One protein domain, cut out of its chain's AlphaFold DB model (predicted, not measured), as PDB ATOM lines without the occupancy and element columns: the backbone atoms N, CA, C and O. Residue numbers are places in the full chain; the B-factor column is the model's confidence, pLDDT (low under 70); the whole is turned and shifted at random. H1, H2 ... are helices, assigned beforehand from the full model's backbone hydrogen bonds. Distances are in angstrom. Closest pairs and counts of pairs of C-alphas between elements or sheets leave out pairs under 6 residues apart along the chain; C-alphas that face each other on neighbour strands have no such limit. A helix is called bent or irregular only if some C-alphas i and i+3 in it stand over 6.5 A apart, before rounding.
ATOM      1  N   LEU A 151      32.956 -38.708  20.872       94.69
ATOM      2  CA  LEU A 151      33.168 -37.503  21.675       94.69
ATOM      3  C   LEU A 151      32.974 -37.774  23.173       94.69
ATOM      4  O   LEU A 151      33.765 -37.311  23.990       94.69
ATOM      5  N   ASN A 152      31.965 -38.565  23.542       95.00
ATOM      6  CA  ASN A 152      31.755 -38.938  24.939       95.00
ATOM      7  C   ASN A 152      32.908 -39.802  25.462       95.00
ATOM      8  O   ASN A 152      33.356 -39.613  26.592       95.00
ATOM      9  N   THR A 153      33.441 -40.681  24.609       95.44
ATOM     10  CA  THR A 153      34.637 -41.480  24.903       95.44
ATOM     11  C   THR A 153      35.848 -40.578  25.158       95.44
ATOM     12  O   THR A 153      36.513 -40.728  26.182       95.44
ATOM     13  N   LEU A 154      36.094 -39.589  24.290       95.88
ATOM     14  CA  LEU A 154      37.173 -38.609  24.455       95.88
ATOM     15  C   LEU A 154      37.043 -37.853  25.777       95.88
ATOM     16  O   LEU A 154      38.003 -37.792  26.544       95.88
ATOM     17  N   VAL A 155      35.863 -37.302  26.076       94.44
ATOM     18  CA  VAL A 155      35.655 -36.509  27.297       94.44
ATOM     19  C   VAL A 155      35.815 -37.381  28.547       94.44
ATOM     20  O   VAL A 155      36.412 -36.940  29.525       94.44
ATOM     21  N   SER A 156      35.343 -38.631  28.517       94.12
ATOM     22  CA  SER A 156      35.557 -39.576  29.618       94.12
ATOM     23  C   SER A 156      37.043 -39.862  29.842       94.12
ATOM     24  O   SER A 156      37.478 -39.931  30.988       94.12
ATOM     25  N   LYS A 157      37.833 -40.010  28.774       95.38
ATOM     26  CA  LYS A 157      39.285 -40.211  28.879       95.38
ATOM     27  C   LYS A 157      40.007 -38.969  29.392       95.38
ATOM     28  O   LYS A 157      40.870 -39.091  30.256       95.38
ATOM     29  N   ALA A 158      39.594 -37.787  28.940       94.62
ATOM     30  CA  ALA A 158      40.088 -36.514  29.451       94.62
ATOM     31  C   ALA A 158      39.821 -36.361  30.955       94.62
ATOM     32  O   ALA A 158      40.716 -35.958  31.688       94.62
ATOM     33  N   TYR A 159      38.628 -36.743  31.420       93.25
ATOM     34  CA  TYR A 159      38.269 -36.729  32.839       93.25
ATOM     35  C   TYR A 159      39.112 -37.691  33.685       93.25
ATOM     36  O   TYR A 159      39.522 -37.351  34.790       93.25
ATOM     37  N   CYS A 160      39.374 -38.901  33.182       91.94
ATOM     38  CA  CYS A 160      40.191 -39.876  33.904       91.94
ATOM     39  C   CYS A 160      41.679 -39.498  33.948       91.94
ATOM     40  O   CYS A 160      42.371 -39.876  34.895       91.94
ATOM     41  N   CYS A 161      42.177 -38.775  32.943       93.06
ATOM     42  CA  CYS A 161      43.574 -38.371  32.866       93.06
ATOM     43  C   CYS A 161      43.921 -37.385  33.995       93.06
ATOM     44  O   CYS A 161      43.366 -36.295  34.081       93.06
ATOM     45  N   GLY A 162      44.846 -37.781  34.867       87.12
ATOM     46  CA  GLY A 162      45.220 -37.056  36.085       87.12
ATOM     47  C   GLY A 162      44.555 -37.590  37.354       87.12
ATOM     48  O   GLY A 162      45.099 -37.412  38.438       87.12
ATOM     49  N   ALA A 163      43.437 -38.311  37.227       88.12
ATOM     50  CA  ALA A 163      42.710 -38.900  38.353       88.12
ATOM     51  C   ALA A 163      43.141 -40.345  38.667       88.12
ATOM     52  O   ALA A 163      42.742 -40.917  39.683       88.12
ATOM     53  N   ARG A 164      43.943 -40.991  37.805       86.31
ATOM     54  CA  ARG A 164      44.423 -42.359  38.059       86.31
ATOM     55  C   ARG A 164      45.621 -42.337  39.005       86.31
ATOM     56  O   ARG A 164      46.587 -41.620  38.771       86.31
ATOM     57  N   ALA A 165      45.634 -43.245  39.981       86.06
ATOM     58  CA  ALA A 165      46.816 -43.478  40.818       86.06
ATOM     59  C   ALA A 165      48.030 -44.005  40.016       86.06
ATOM     60  O   ALA A 165      49.180 -43.791  40.386       86.06
ATOM     61  N   SER A 166      47.789 -44.704  38.900       88.00
ATOM     62  CA  SER A 166      48.852 -45.236  38.040       88.00
ATOM     63  C   SER A 166      49.252 -44.226  36.969       88.00
ATOM     64  O   SER A 166      48.442 -43.866  36.113       88.00
ATOM     65  N   LYS A 167      50.540 -43.860  36.953       88.81
ATOM     66  CA  LYS A 167      51.143 -43.034  35.896       88.81
ATOM     67  C   LYS A 167      50.894 -43.616  34.501       88.81
ATOM     68  O   LYS A 167      50.485 -42.886  33.611       88.81
ATOM     69  N   GLN A 168      51.061 -44.928  34.339       88.25
ATOM     70  CA  GLN A 168      50.864 -45.620  33.063       88.25
ATOM     71  C   GLN A 168      49.413 -45.528  32.579       88.25
ATOM     72  O   GLN A 168      49.168 -45.352  31.390       88.25
ATOM     73  N   LYS A 169      48.434 -45.611  33.492       88.19
ATOM     74  CA  LYS A 169      47.025 -45.400  33.130       88.19
ATOM     75  C   LYS A 169      46.768 -43.956  32.688       88.19
ATOM     76  O   LYS A 169      46.064 -43.766  31.706       88.19
ATOM     77  N   ASN A 170      47.377 -42.963  33.343       91.62
ATOM     78  CA  ASN A 170      47.281 -41.563  32.905       91.62
ATOM     79  C   ASN A 170      47.933 -41.328  31.533       91.62
ATOM     80  O   ASN A 170      47.369 -40.608  30.716       91.62
ATOM     81  N   GLU A 171      49.084 -41.951  31.263       93.19
ATOM     82  CA  GLU A 171      49.748 -41.935  29.948       93.19
ATOM     83  C   GLU A 171      48.867 -42.572  28.867       93.19
ATOM     84  O   GLU A 171      48.695 -41.990  27.796       93.19
ATOM     85  N   GLN A 172      48.239 -43.716  29.156       91.94
ATOM     86  CA  GLN A 172      47.292 -44.343  28.234       91.94
ATOM     87  C   GLN A 172      46.053 -43.470  28.006       91.94
ATOM     88  O   GLN A 172      45.641 -43.312  26.862       91.94
ATOM     89  N   ASP A 173      45.464 -42.900  29.060       94.50
ATOM     90  CA  ASP A 173      44.290 -42.032  28.939       94.50
ATOM     91  C   ASP A 173      44.629 -40.766  28.122       94.50
ATOM     92  O   ASP A 173      43.861 -40.391  27.238       94.50
ATOM     93  N   ALA A 174      45.808 -40.159  28.318       95.38
ATOM     94  CA  ALA A 174      46.272 -39.025  27.513       95.38
ATOM     95  C   ALA A 174      46.502 -39.401  26.042       95.38
ATOM     96  O   ALA A 174      46.096 -38.662  25.144       95.38
ATOM     97  N   LYS A 175      47.118 -40.561  25.787       94.69
ATOM     98  CA  LYS A 175      47.293 -41.088  24.429       94.69
ATOM     99  C   LYS A 175      45.949 -41.340  23.749       94.69
ATOM    100  O   LYS A 175      45.766 -40.914  22.613       94.69
ATOM    101  N   ASP A 176      45.015 -41.987  24.446       95.56
ATOM    102  CA  ASP A 176      43.671 -42.256  23.936       95.56
ATOM    103  C   ASP A 176      42.971 -40.934  23.559       95.56
ATOM    104  O   ASP A 176      42.381 -40.845  22.485       95.56
ATOM    105  N   VAL A 177      43.076 -39.881  24.386       95.94
ATOM    106  CA  VAL A 177      42.535 -38.545  24.057       95.94
ATOM    107  C   VAL A 177      43.160 -37.980  22.784       95.94
ATOM    108  O   VAL A 177      42.425 -37.506  21.923       95.94
ATOM    109  N   ILE A 178      44.487 -38.025  22.644       94.38
ATOM    110  CA  ILE A 178      45.186 -37.494  21.461       94.38
ATOM    111  C   ILE A 178      44.765 -38.243  20.195       94.38
ATOM    112  O   ILE A 178      44.398 -37.603  19.213       94.38
ATOM    113  N   ASP A 179      44.744 -39.575  20.231       94.12
ATOM    114  CA  ASP A 179      44.350 -40.391  19.079       94.12
ATOM    115  C   ASP A 179      42.884 -40.114  18.678       94.12
ATOM    116  O   ASP A 179      42.551 -40.059  17.492       94.12
ATOM    117  N   LEU A 180      41.996 -39.897  19.658       95.56
ATOM    118  CA  LEU A 180      40.595 -39.533  19.421       95.56
ATOM    119  C   LEU A 180      40.442 -38.110  18.866       95.56
ATOM    120  O   LEU A 180      39.579 -37.899  18.014       95.56
ATOM    121  N   ILE A 181      41.263 -37.153  19.316       94.25
ATOM    122  CA  ILE A 181      41.333 -35.809  18.722       94.25
ATOM    123  C   ILE A 181      41.720 -35.942  17.256       94.25
ATOM    124  O   ILE A 181      40.949 -35.519  16.403       94.25
ATOM    125  N   ASP A 182      42.845 -36.594  16.959       92.00
ATOM    126  CA  ASP A 182      43.347 -36.741  15.591       92.00
ATOM    127  C   ASP A 182      42.307 -37.421  14.684       92.00
ATOM    128  O   ASP A 182      42.099 -37.002  13.543       92.00
ATOM    129  N   LYS A 183      41.583 -38.420  15.209       92.69
ATOM    130  CA  LYS A 183      40.481 -39.095  14.508       92.69
ATOM    131  C   LYS A 183      39.302 -38.164  14.210       92.69
ATOM    132  O   LYS A 183      38.729 -38.253  13.127       92.69
ATOM    133  N   LEU A 184      38.920 -37.310  15.158       92.69
ATOM    134  CA  LEU A 184      37.805 -36.367  15.024       92.69
ATOM    135  C   LEU A 184      38.152 -35.151  14.165       92.69
ATOM    136  O   LEU A 184      37.284 -34.601  13.491       92.69
ATOM    137  N   THR A 185      39.412 -34.727  14.180       89.56
ATOM    138  CA  THR A 185      39.885 -33.514  13.510       89.56
ATOM    139  C   THR A 185      40.532 -33.804  12.161       89.56
ATOM    140  O   THR A 185      41.266 -32.953  11.667       89.56
ATOM    141  N   GLY A 186      40.290 -34.973  11.552       73.50
ATOM    142  CA  GLY A 186      40.883 -35.367  10.265       73.50
ATOM    143  C   GLY A 186      40.780 -34.285   9.177       73.50
ATOM    144  O   GLY A 186      41.739 -34.054   8.443       73.50
ATOM    145  N   ASP A 187      39.682 -33.522   9.176       72.69
ATOM    146  CA  ASP A 187      39.420 -32.408   8.249       72.69
ATOM    147  C   ASP A 187      39.902 -31.036   8.762       72.69
ATOM    148  O   ASP A 187      39.488 -29.985   8.271       72.69
ATOM    149  N   ARG A 188      40.751 -31.022   9.795       79.62
ATOM    150  CA  ARG A 188      41.305 -29.833  10.470       79.62
ATOM    151  C   ARG A 188      40.258 -28.882  11.058       79.62
ATOM    152  O   ARG A 188      40.549 -27.708  11.285       79.62
ATOM    153  N   ARG A 189      39.051 -29.374  11.335       81.12
ATOM    154  CA  ARG A 189      37.988 -28.598  11.986       81.12
ATOM    155  C   ARG A 189      38.044 -28.772  13.505       81.12
ATOM    156  O   ARG A 189      38.254 -29.896  13.961       81.12
ATOM    157  N   PRO A 190      37.823 -27.702  14.290       85.94
ATOM    158  CA  PRO A 190      37.642 -27.832  15.728       85.94
ATOM    159  C   PRO A 190      36.446 -28.723  16.076       85.94
ATOM    160  O   PRO A 190      35.405 -28.698  15.417       85.94
ATOM    161  N   ILE A 191      36.595 -29.476  17.156       90.50
ATOM    162  CA  ILE A 191      35.576 -30.321  17.758       90.50
ATOM    163  C   ILE A 191      34.567 -29.418  18.471       90.50
ATOM    164  O   ILE A 191      34.914 -28.649  19.374       90.50
ATOM    165  N   SER A 192      33.301 -29.527  18.069       89.00
ATOM    166  CA  SER A 192      32.194 -28.893  18.780       89.00
ATOM    167  C   SER A 192      31.907 -29.663  20.065       89.00
ATOM    168  O   SER A 192      31.685 -30.873  20.033       89.00
ATOM    169  N   VAL A 193      31.926 -28.963  21.194       88.06
ATOM    170  CA  VAL A 193      31.666 -29.530  22.519       88.06
ATOM    171  C   VAL A 193      30.587 -28.720  23.214       88.06
ATOM    172  O   VAL A 193      30.489 -27.507  23.037       88.06
ATOM    173  N   THR A 194      29.776 -29.384  24.032       85.94
ATOM    174  CA  THR A 194      28.884 -28.671  24.954       85.94
ATOM    175  C   THR A 194      29.706 -27.937  26.022       85.94
ATOM    176  O   THR A 194      30.845 -28.335  26.292       85.94
ATOM    177  N   PRO A 195      29.149 -26.915  26.697       83.19
ATOM    178  CA  PRO A 195      29.857 -26.235  27.784       83.19
ATOM    179  C   PRO A 195      30.348 -27.176  28.891       83.19
ATOM    180  O   PRO A 195      31.497 -27.083  29.316       83.19
ATOM    181  N   CYS A 196      29.521 -28.151  29.284       83.69
ATOM    182  CA  CYS A 196      29.882 -29.170  30.271       83.69
ATOM    183  C   CYS A 196      31.086 -30.011  29.811       83.69
ATOM    184  O   CYS A 196      32.047 -30.194  30.558       83.69
ATOM    185  N   GLN A 197      31.066 -30.502  28.569       89.31
ATOM    186  CA  GLN A 197      32.178 -31.274  28.004       89.31
ATOM    187  C   GLN A 197      33.452 -30.427  27.894       89.31
ATOM    188  O   GLN A 197      34.532 -30.902  28.237       89.31
ATOM    189  N   GLY A 198      33.323 -29.165  27.473       88.38
ATOM    190  CA  GLY A 198      34.430 -28.214  27.402       88.38
ATOM    191  C   GLY A 198      35.078 -27.964  28.763       88.38
ATOM    192  O   GLY A 198      36.301 -28.004  28.860       88.38
ATOM    193  N   ALA A 199      34.284 -27.790  29.824       84.19
ATOM    194  CA  ALA A 199      34.789 -27.612  31.186       84.19
ATOM    195  C   ALA A 199      35.555 -28.845  31.698       84.19
ATOM    196  O   ALA A 199      36.606 -28.704  32.324       84.19
ATOM    197  N   ILE A 200      35.067 -30.054  31.405       88.56
ATOM    198  CA  ILE A 200      35.751 -31.307  31.760       88.56
ATOM    199  C   ILE A 200      37.094 -31.417  31.034       88.56
ATOM    200  O   ILE A 200      38.115 -31.677  31.668       88.56
ATOM    201  N   ILE A 201      37.105 -31.180  29.718       90.56
ATOM    202  CA  ILE A 201      38.337 -31.204  28.919       90.56
ATOM    203  C   ILE A 201      39.319 -30.155  29.440       90.56
ATOM    204  O   ILE A 201      40.493 -30.468  29.613       90.56
ATOM    205  N   TRP A 202      38.838 -28.945  29.743       87.62
ATOM    206  CA  TRP A 202      39.650 -27.852  30.274       87.62
ATOM    207  C   TRP A 202      40.368 -28.239  31.570       87.62
ATOM    208  O   TRP A 202      41.580 -28.062  31.668       87.62
ATOM    209  N   LYS A 203      39.652 -28.834  32.533       86.31
ATOM    210  CA  LYS A 203      40.248 -29.345  33.782       86.31
ATOM    211  C   LYS A 203      41.317 -30.415  33.532       86.31
ATOM    212  O   LYS A 203      42.294 -30.480  34.268       86.31
ATOM    213  N   GLY A 204      41.140 -31.238  32.498       88.88
ATOM    214  CA  GLY A 204      42.086 -32.290  32.118       88.88
ATOM    215  C   GLY A 204      43.285 -31.813  31.290       88.88
ATOM    216  O   GLY A 204      44.225 -32.587  31.114       88.88
ATOM    217  N   LEU A 205      43.289 -30.575  30.771       89.75
ATOM    218  CA  LEU A 205      44.283 -30.107  29.788       89.75
ATOM    219  C   LEU A 205      45.723 -30.278  30.257       89.75
ATOM    220  O   LEU A 205      46.564 -30.741  29.486       89.75
ATOM    221  N   GLU A 206      46.010 -29.905  31.503       90.06
ATOM    222  CA  GLU A 206      47.354 -30.018  32.066       90.06
ATOM    223  C   GLU A 206      47.826 -31.472  32.082       90.06
ATOM    224  O   GLU A 206      48.938 -31.766  31.644       90.06
ATOM    225  N   TYR A 207      46.969 -32.392  32.523       93.75
ATOM    226  CA  TYR A 207      47.299 -33.810  32.609       93.75
ATOM    227  C   TYR A 207      47.444 -34.446  31.231       93.75
ATOM    228  O   TYR A 207      48.413 -35.168  30.996       93.75
ATOM    229  N   ILE A 208      46.548 -34.124  30.295       94.06
ATOM    230  CA  ILE A 208      46.630 -34.598  28.908       94.06
ATOM    231  C   ILE A 208      47.936 -34.113  28.272       94.06
ATOM    232  O   ILE A 208      48.642 -34.899  27.645       94.06
ATOM    233  N   ALA A 209      48.295 -32.842  28.462       91.31
ATOM    234  CA  ALA A 209      49.540 -32.275  27.953       91.31
ATOM    235  C   ALA A 209      50.770 -32.965  28.567       91.31
ATOM    236  O   ALA A 209      51.637 -33.470  27.846       91.31
ATOM    237  N   LYS A 210      50.805 -33.048  29.902       92.50
ATOM    238  CA  LYS A 210      51.897 -33.646  30.679       92.50
ATOM    239  C   LYS A 210      52.139 -35.108  30.315       92.50
ATOM    240  O   LYS A 210      53.284 -35.509  30.136       92.50
ATOM    241  N   HIS A 211      51.079 -35.906  30.227       92.88
ATOM    242  CA  HIS A 211      51.177 -37.349  30.002       92.88
ATOM    243  C   HIS A 211      51.173 -37.738  28.518       92.88
ATOM    244  O   HIS A 211      51.696 -38.791  28.166       92.88
ATOM    245  N   GLY A 212      50.620 -36.898  27.645       88.81
ATOM    246  CA  GLY A 212      50.508 -37.142  26.205       88.81
ATOM    247  C   GLY A 212      51.653 -36.573  25.365       88.81
ATOM    248  O   GLY A 212      51.629 -36.699  24.141       88.81
ATOM    249  N   ASN A 213      52.651 -35.937  25.989       89.25
ATOM    250  CA  ASN A 213      53.771 -35.281  25.305       89.25
ATOM    251  C   ASN A 213      53.292 -34.271  24.236       89.25
ATOM    252  O   ASN A 213      53.667 -34.313  23.055       89.25
ATOM    253  N   ARG A 214      52.380 -33.387  24.654       89.88
ATOM    254  CA  ARG A 214      51.828 -32.274  23.867       89.88
ATOM    255  C   ARG A 214      51.778 -31.024  24.736       89.88
ATOM    256  O   ARG A 214      51.740 -31.117  25.956       89.88
ATOM    257  N   SER A 215      51.747 -29.841  24.126       88.25
ATOM    258  CA  SER A 215      51.489 -28.609  24.878       88.25
ATOM    259  C   SER A 215      49.994 -28.457  25.173       88.25
ATOM    260  O   SER A 215      49.154 -28.906  24.391       88.25
ATOM    261  N   GLN A 216      49.642 -27.765  26.261       86.75
ATOM    262  CA  GLN A 216      48.237 -27.447  26.552       86.75
ATOM    263  C   GLN A 216      47.587 -26.667  25.400       86.75
ATOM    264  O   GLN A 216      46.457 -26.959  25.028       86.75
ATOM    265  N   GLY A 217      48.327 -25.744  24.772       84.31
ATOM    266  CA  GLY A 217      47.862 -25.005  23.595       84.31
ATOM    267  C   GLY A 217      47.555 -25.904  22.393       84.31
ATOM    268  O   GLY A 217      46.585 -25.658  21.677       84.31
ATOM    269  N   TRP A 218      48.322 -26.984  22.190       88.94
ATOM    270  CA  TRP A 218      48.028 -27.966  21.142       88.94
ATOM    271  C   TRP A 218      46.704 -28.684  21.394       88.94
ATOM    272  O   TRP A 218      45.948 -28.894  20.453       88.94
ATOM    273  N   VAL A 219      46.410 -29.050  22.644       84.81
ATOM    274  CA  VAL A 219      45.154 -29.728  22.994       84.81
ATOM    275  C   VAL A 219      43.990 -28.739  22.911       84.81
ATOM    276  O   VAL A 219      42.988 -29.015  22.258       84.81
ATOM    277  N   ALA A 220      44.148 -27.552  23.500       85.81
ATOM    278  CA  ALA A 220      43.105 -26.539  23.586       85.81
ATOM    279  C   ALA A 220      42.638 -26.031  22.216       85.81
ATOM    280  O   ALA A 220      41.450 -25.788  22.057       85.81
ATOM    281  N   ARG A 221      43.520 -25.917  21.211       86.88
ATOM    282  CA  ARG A 221      43.144 -25.394  19.878       86.88
ATOM    283  C   ARG A 221      42.055 -26.210  19.174       86.88
ATOM    284  O   ARG A 221      41.387 -25.701  18.280       86.88
ATOM    285  N   TRP A 222      41.924 -27.487  19.527       88.00
ATOM    286  CA  TRP A 222      41.000 -28.404  18.868       88.00
ATOM    287  C   TRP A 222      39.597 -28.345  19.431       88.00
ATOM    288  O   TRP A 222      38.664 -28.788  18.778       88.00
ATOM    289  N   PHE A 223      39.430 -27.785  20.613       83.19
ATOM    290  CA  PHE A 223      38.135 -27.605  21.232       83.19
ATOM    291  C   PHE A 223      37.881 -26.110  21.171       83.19
ATOM    292  O   PHE A 223      38.729 -25.336  21.597       83.19
ATOM    293  N   ASN A 224      36.756 -25.660  20.621       70.94
ATOM    294  CA  ASN A 224      36.452 -24.226  20.505       70.94
ATOM    295  C   ASN A 224      36.141 -23.575  21.880       70.94
ATOM    296  O   ASN A 224      35.155 -22.860  22.054       70.94
ATOM    297  N   VAL A 225      36.954 -23.876  22.897       62.12
ATOM    298  CA  VAL A 225      36.770 -23.529  24.303       62.12
ATOM    299  C   VAL A 225      36.838 -22.023  24.473       62.12
ATOM    300  O   VAL A 225      36.049 -21.480  25.231       62.12
ATOM    301  N   GLN A 226      37.686 -21.318  23.717       55.25
ATOM    302  CA  GLN A 226      37.732 -19.856  23.773       55.25
ATOM    303  C   GLN A 226      36.433 -19.198  23.292       55.25
ATOM    304  O   GLN A 226      36.003 -18.228  23.913       55.25
ATOM    305  N   ALA A 227      35.759 -19.719  22.260       59.50
ATOM    306  CA  ALA A 227      34.457 -19.181  21.857       59.50
ATOM    307  C   ALA A 227      33.370 -19.478  22.899       59.50
ATOM    308  O   ALA A 227      32.528 -18.623  23.154       59.50
ATOM    309  N   LEU A 228      33.414 -20.645  23.548       59.41
ATOM    310  CA  LEU A 228      32.517 -21.001  24.657       59.41
ATOM    311  C   LEU A 228      32.737 -20.111  25.889       59.41
ATOM    312  O   LEU A 228      31.776 -19.596  26.462       59.41
ATOM    313  N   LEU A 229      33.995 -19.864  26.257       57.16
ATOM    314  CA  LEU A 229      34.366 -18.937  27.326       57.16
ATOM    315  C   LEU A 229      33.963 -17.500  26.978       57.16
ATOM    316  O   LEU A 229      33.428 -16.806  27.831       57.16
ATOM    317  N   SER A 230      34.128 -17.077  25.721       54.94
ATOM    318  CA  SER A 230      33.758 -15.732  25.254       54.94
ATOM    319  C   SER A 230      32.242 -15.521  25.186       54.94
ATOM    320  O   SER A 230      31.766 -14.452  25.554       54.94
ATOM    321  N   GLN A 231      31.470 -16.533  24.772       58.09
ATOM    322  CA  GLN A 231      30.000 -16.511  24.816       58.09
ATOM    323  C   GLN A 231      29.463 -16.507  26.251       58.09
ATOM    324  O   GLN A 231      28.401 -15.950  26.519       58.09
ATOM    325  N   THR A 232      30.188 -17.123  27.184       53.59
ATOM    326  CA  THR A 232      29.828 -17.072  28.606       53.59
ATOM    327  C   THR A 232      30.209 -15.722  29.204       53.59
ATOM    328  O   THR A 232      29.399 -15.101  29.882       53.59
ATOM    329  N   ALA A 233      31.392 -15.199  28.875       52.97
ATOM    330  CA  ALA A 233      31.831 -13.869  29.277       52.97
ATOM    331  C   ALA A 233      30.902 -12.768  28.758       52.97
ATOM    332  O   ALA A 233      30.658 -11.803  29.467       52.97
ATOM    333  N   SER A 234      30.358 -12.893  27.543       54.56
ATOM    334  CA  SER A 234      29.393 -11.928  27.006       54.56
ATOM    335  C   SER A 234      28.023 -12.015  27.687       54.56
ATOM    336  O   SER A 234      27.405 -10.977  27.902       54.56
ATOM    337  N   LYS A 235      27.578 -13.212  28.097       53.22
ATOM    338  CA  LYS A 235      26.394 -13.385  28.959       53.22
ATOM    339  C   LYS A 235      26.612 -12.814  30.365       53.22
ATOM    340  O   LYS A 235      25.700 -12.211  30.919       53.22
ATOM    341  N   LEU A 236      27.820 -12.954  30.908       47.56
ATOM    342  CA  LEU A 236      28.204 -12.431  32.222       47.56
ATOM    343  C   LEU A 236      28.493 -10.925  32.210       47.56
ATOM    344  O   LEU A 236      28.245 -10.267  33.208       47.56
ATOM    345  N   LYS A 237      28.909 -10.339  31.078       48.75
ATOM    346  CA  LYS A 237      29.051  -8.880  30.889       48.75
ATOM    347  C   LYS A 237      27.725  -8.105  30.944       48.75
ATOM    348  O   LYS A 237      27.756  -6.880  30.915       48.75
ATOM    349  N   VAL A 238      26.578  -8.781  31.064       47.94
ATOM    350  CA  VAL A 238      25.309  -8.146  31.478       47.94
ATOM    351  C   VAL A 238      25.341  -7.763  32.973       47.94
ATOM    352  O   VAL A 238      24.581  -6.902  33.404       47.94
ATOM    353  N   PHE A 239      26.279  -8.313  33.752       41.25
ATOM    354  CA  PHE A 239      26.523  -7.994  35.157       41.25
ATOM    355  C   PHE A 239      27.964  -7.497  35.369       41.25
ATOM    356  O   PHE A 239      28.875  -8.274  35.633       41.25
ATOM    357  N   GLY A 240      28.157  -6.178  35.307       40.53
ATOM    358  CA  GLY A 240      29.310  -5.507  35.922       40.53
ATOM    359  C   GLY A 240      30.448  -5.127  34.973       40.53
ATOM    360  O   GLY A 240      31.120  -5.963  34.371       40.53
ATOM    361  N   SER A 241      30.677  -3.821  34.862       42.31
ATOM    362  CA  SER A 241      31.798  -3.198  34.165       42.31
ATOM    363  C   SER A 241      33.131  -3.395  34.894       42.31
ATOM    364  O   SER A 241      33.188  -3.226  36.105       42.31
ATOM    365  N   ARG A 242      34.167  -3.681  34.086       52.03
ATOM    366  CA  ARG A 242      35.603  -3.346  34.206       52.03
ATOM    367  C   ARG A 242      36.118  -2.967  35.601       52.03
ATOM    368  O   ARG A 242      35.831  -1.877  36.072       52.03
ATOM    369  N   ASP A 243      36.963  -3.820  36.170       44.16
ATOM    370  CA  ASP A 243      38.413  -3.590  36.271       44.16
ATOM    371  C   ASP A 243      39.096  -4.858  36.834       44.16
ATOM    372  O   ASP A 243      38.443  -5.678  37.472       44.16
ATOM    373  N   GLU A 244      40.394  -5.022  36.547       43.50
ATOM    374  CA  GLU A 244      41.292  -6.151  36.895       43.50
ATOM    375  C   GLU A 244      41.292  -7.365  35.939       43.50
ATOM    376  O   GLU A 244      40.732  -8.418  36.227       43.50
ATOM    377  N   ASP A 245      42.007  -7.258  34.813       52.19
ATOM    378  CA  ASP A 245      42.063  -8.278  33.746       52.19
ATOM    379  C   ASP A 245      42.515  -9.685  34.198       52.19
ATOM    380  O   ASP A 245      41.995 -10.686  33.703       52.19
ATOM    381  N   GLU A 246      43.423  -9.814  35.169       46.59
ATOM    382  CA  GLU A 246      43.919 -11.133  35.604       46.59
ATOM    383  C   GLU A 246      43.002 -11.796  36.652       46.59
ATOM    384  O   GLU A 246      42.780 -13.015  36.641       46.59
ATOM    385  N   ASN A 247      42.403 -10.983  37.528       48.09
ATOM    386  CA  ASN A 247      41.406 -11.433  38.498       48.09
ATOM    387  C   ASN A 247      40.053 -11.676  37.833       48.09
ATOM    388  O   ASN A 247      39.366 -12.614  38.223       48.09
ATOM    389  N   PHE A 248      39.705 -10.925  36.789       48.34
ATOM    390  CA  PHE A 248      38.529 -11.163  35.962       48.34
ATOM    391  C   PHE A 248      38.671 -12.453  35.165       48.34
ATOM    392  O   PHE A 248      37.736 -13.240  35.142       48.34
ATOM    393  N   GLU A 249      39.832 -12.746  34.571       51.03
ATOM    394  CA  GLU A 249      40.026 -14.024  33.884       51.03
ATOM    395  C   GLU A 249      39.982 -15.203  34.871       51.03
ATOM    396  O   GLU A 249      39.359 -16.223  34.578       51.03
ATOM    397  N   LYS A 250      40.569 -15.069  36.070       54.69
ATOM    398  CA  LYS A 250      40.444 -16.074  37.145       54.69
ATOM    399  C   LYS A 250      39.013 -16.204  37.666       54.69
ATOM    400  O   LYS A 250      38.558 -17.329  37.849       54.69
ATOM    401  N   ALA A 251      38.299 -15.103  37.882       50.66
ATOM    402  CA  ALA A 251      36.920 -15.079  38.365       50.66
ATOM    403  C   ALA A 251      35.951 -15.609  37.310       50.66
ATOM    404  O   ALA A 251      35.082 -16.402  37.641       50.66
ATOM    405  N   LEU A 252      36.151 -15.268  36.038       51.91
ATOM    406  CA  LEU A 252      35.426 -15.810  34.896       51.91
ATOM    407  C   LEU A 252      35.718 -17.302  34.739       51.91
ATOM    408  O   LEU A 252      34.782 -18.073  34.581       51.91
ATOM    409  N   LYS A 253      36.977 -17.743  34.860       58.19
ATOM    410  CA  LYS A 253      37.328 -19.173  34.912       58.19
ATOM    411  C   LYS A 253      36.619 -19.862  36.080       58.19
ATOM    412  O   LYS A 253      36.015 -20.906  35.866       58.19
ATOM    413  N   LEU A 254      36.624 -19.281  37.282       55.69
ATOM    414  CA  LEU A 254      35.928 -19.820  38.456       55.69
ATOM    415  C   LEU A 254      34.402 -19.827  38.299       55.69
ATOM    416  O   LEU A 254      33.762 -20.758  38.770       55.69
ATOM    417  N   GLN A 255      33.820 -18.815  37.661       53.38
ATOM    418  CA  GLN A 255      32.379 -18.649  37.478       53.38
ATOM    419  C   GLN A 255      31.862 -19.545  36.351       53.38
ATOM    420  O   GLN A 255      30.870 -20.227  36.544       53.38
ATOM    421  N   VAL A 256      32.584 -19.655  35.232       54.84
ATOM    422  CA  VAL A 256      32.382 -20.680  34.190       54.84
ATOM    423  C   VAL A 256      32.484 -22.067  34.816       54.84
ATOM    424  O   VAL A 256      31.646 -22.924  34.562       54.84
ATOM    425  N   LEU A 257      33.485 -22.306  35.668       54.81
ATOM    426  CA  LEU A 257      33.571 -23.559  36.408       54.81
ATOM    427  C   LEU A 257      32.342 -23.731  37.311       54.81
ATOM    428  O   LEU A 257      31.745 -24.789  37.265       54.81
ATOM    429  N   LYS A 258      31.887 -22.722  38.058       55.34
ATOM    430  CA  LYS A 258      30.683 -22.805  38.909       55.34
ATOM    431  C   LYS A 258      29.376 -23.017  38.132       55.34
ATOM    432  O   LYS A 258      28.541 -23.789  38.583       55.34
ATOM    433  N   GLU A 259      29.210 -22.377  36.979       52.16
ATOM    434  CA  GLU A 259      27.999 -22.436  36.145       52.16
ATOM    435  C   GLU A 259      27.955 -23.673  35.237       52.16
ATOM    436  O   GLU A 259      26.871 -24.141  34.890       52.16
ATOM    437  N   PHE A 260      29.113 -24.233  34.870       53.03
ATOM    438  CA  PHE A 260      29.222 -25.429  34.024       53.03
ATOM    439  C   PHE A 260      29.780 -26.658  34.737       53.03
ATOM    440  O   PHE A 260      29.974 -27.694  34.091       53.03
ATOM    441  N   LEU A 261      30.022 -26.586  36.050       50.22
ATOM    442  CA  LEU A 261      30.098 -27.772  36.892       50.22
ATOM    443  C   LEU A 261      28.776 -28.502  36.664       50.22
ATOM    444  O   LEU A 261      27.718 -28.079  37.127       50.22
TER     445      LEU A 261
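AT A GLANCE: This is residues 151 to 261 of the 269 residues of an uncharacterized protein of Aspergillus sclerotialis (UniProt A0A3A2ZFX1). A kinked helix, H3, lies in the middle, with the hairpin of H1 and H2 packed on its later part, short H4 on its side, and H5 and H6 reaching away from its first part as a loose, crossed pair. The turn joining H5 to H6 sticks out at residues 237 to 247, of which 245 to 247 belong to H6. The printed part has 111 residues in an all-helix domain, with six named helices in the order H1 to H6 and no named strand. It is compact, with a radius of gyration of the C-alphas of 14.9 A and spans of 46 by 34 by 21 A.

HOW THE PARTS SIT: H1, residues 151 to 160, and H2, residues 167 to 184, form a helical hairpin at a shallow tilt of 22 degrees, opposite ways; their closest C-alphas, Lys 157 and Asp 173, are 5.3 A apart. The hub is H3, residues 195 to 212, irregular with C-alphas 203 and 206 at 7.3 A and a kink of 51 degrees near residue 206. With residues 207 to 212 alone it touches H2, closest at the C-alphas of Ile 208 and Ala 174, 4.7 A. H4, residues 216 to 220, touches H3, closest at the C-alphas of Gln 216 and Ala 209, 5.2 A. H5, residues 225 to 236, touches H3 with residues 225 to 228 alone, closest at the C-alphas of Val 225 and Gly 198, 6.1 A. H6, residues 245 to 260, touches H3 at the C-alphas of Phe 260 and Cys 196, 5.3 A, the closest pair. H5 and H6 only just touch, with 3 pairs of C-alphas within 8 A, about perpendicular at 87 degrees. Every O i to N i+4 pair is within hydrogen-bond range in H1, H2, H4, H5 and H6, and 12 of 14 in H3.

IN THESE COORDINATES: H1 begins at C-alpha 151, (33.168, -37.503, 21.675). H2 is 25.7 A long, H3 23.4 A and H6 21.4 A, ending at C-alpha 260, (29.222, -25.429, 34.024).

THE WHOLE: The two C-alphas farthest apart, Gln 168 and Ser 241, are 46.5 A apart. The printed part has no cut and no long link. Its mean pLDDT is 76.9, and residues 225 to 261 are under 70.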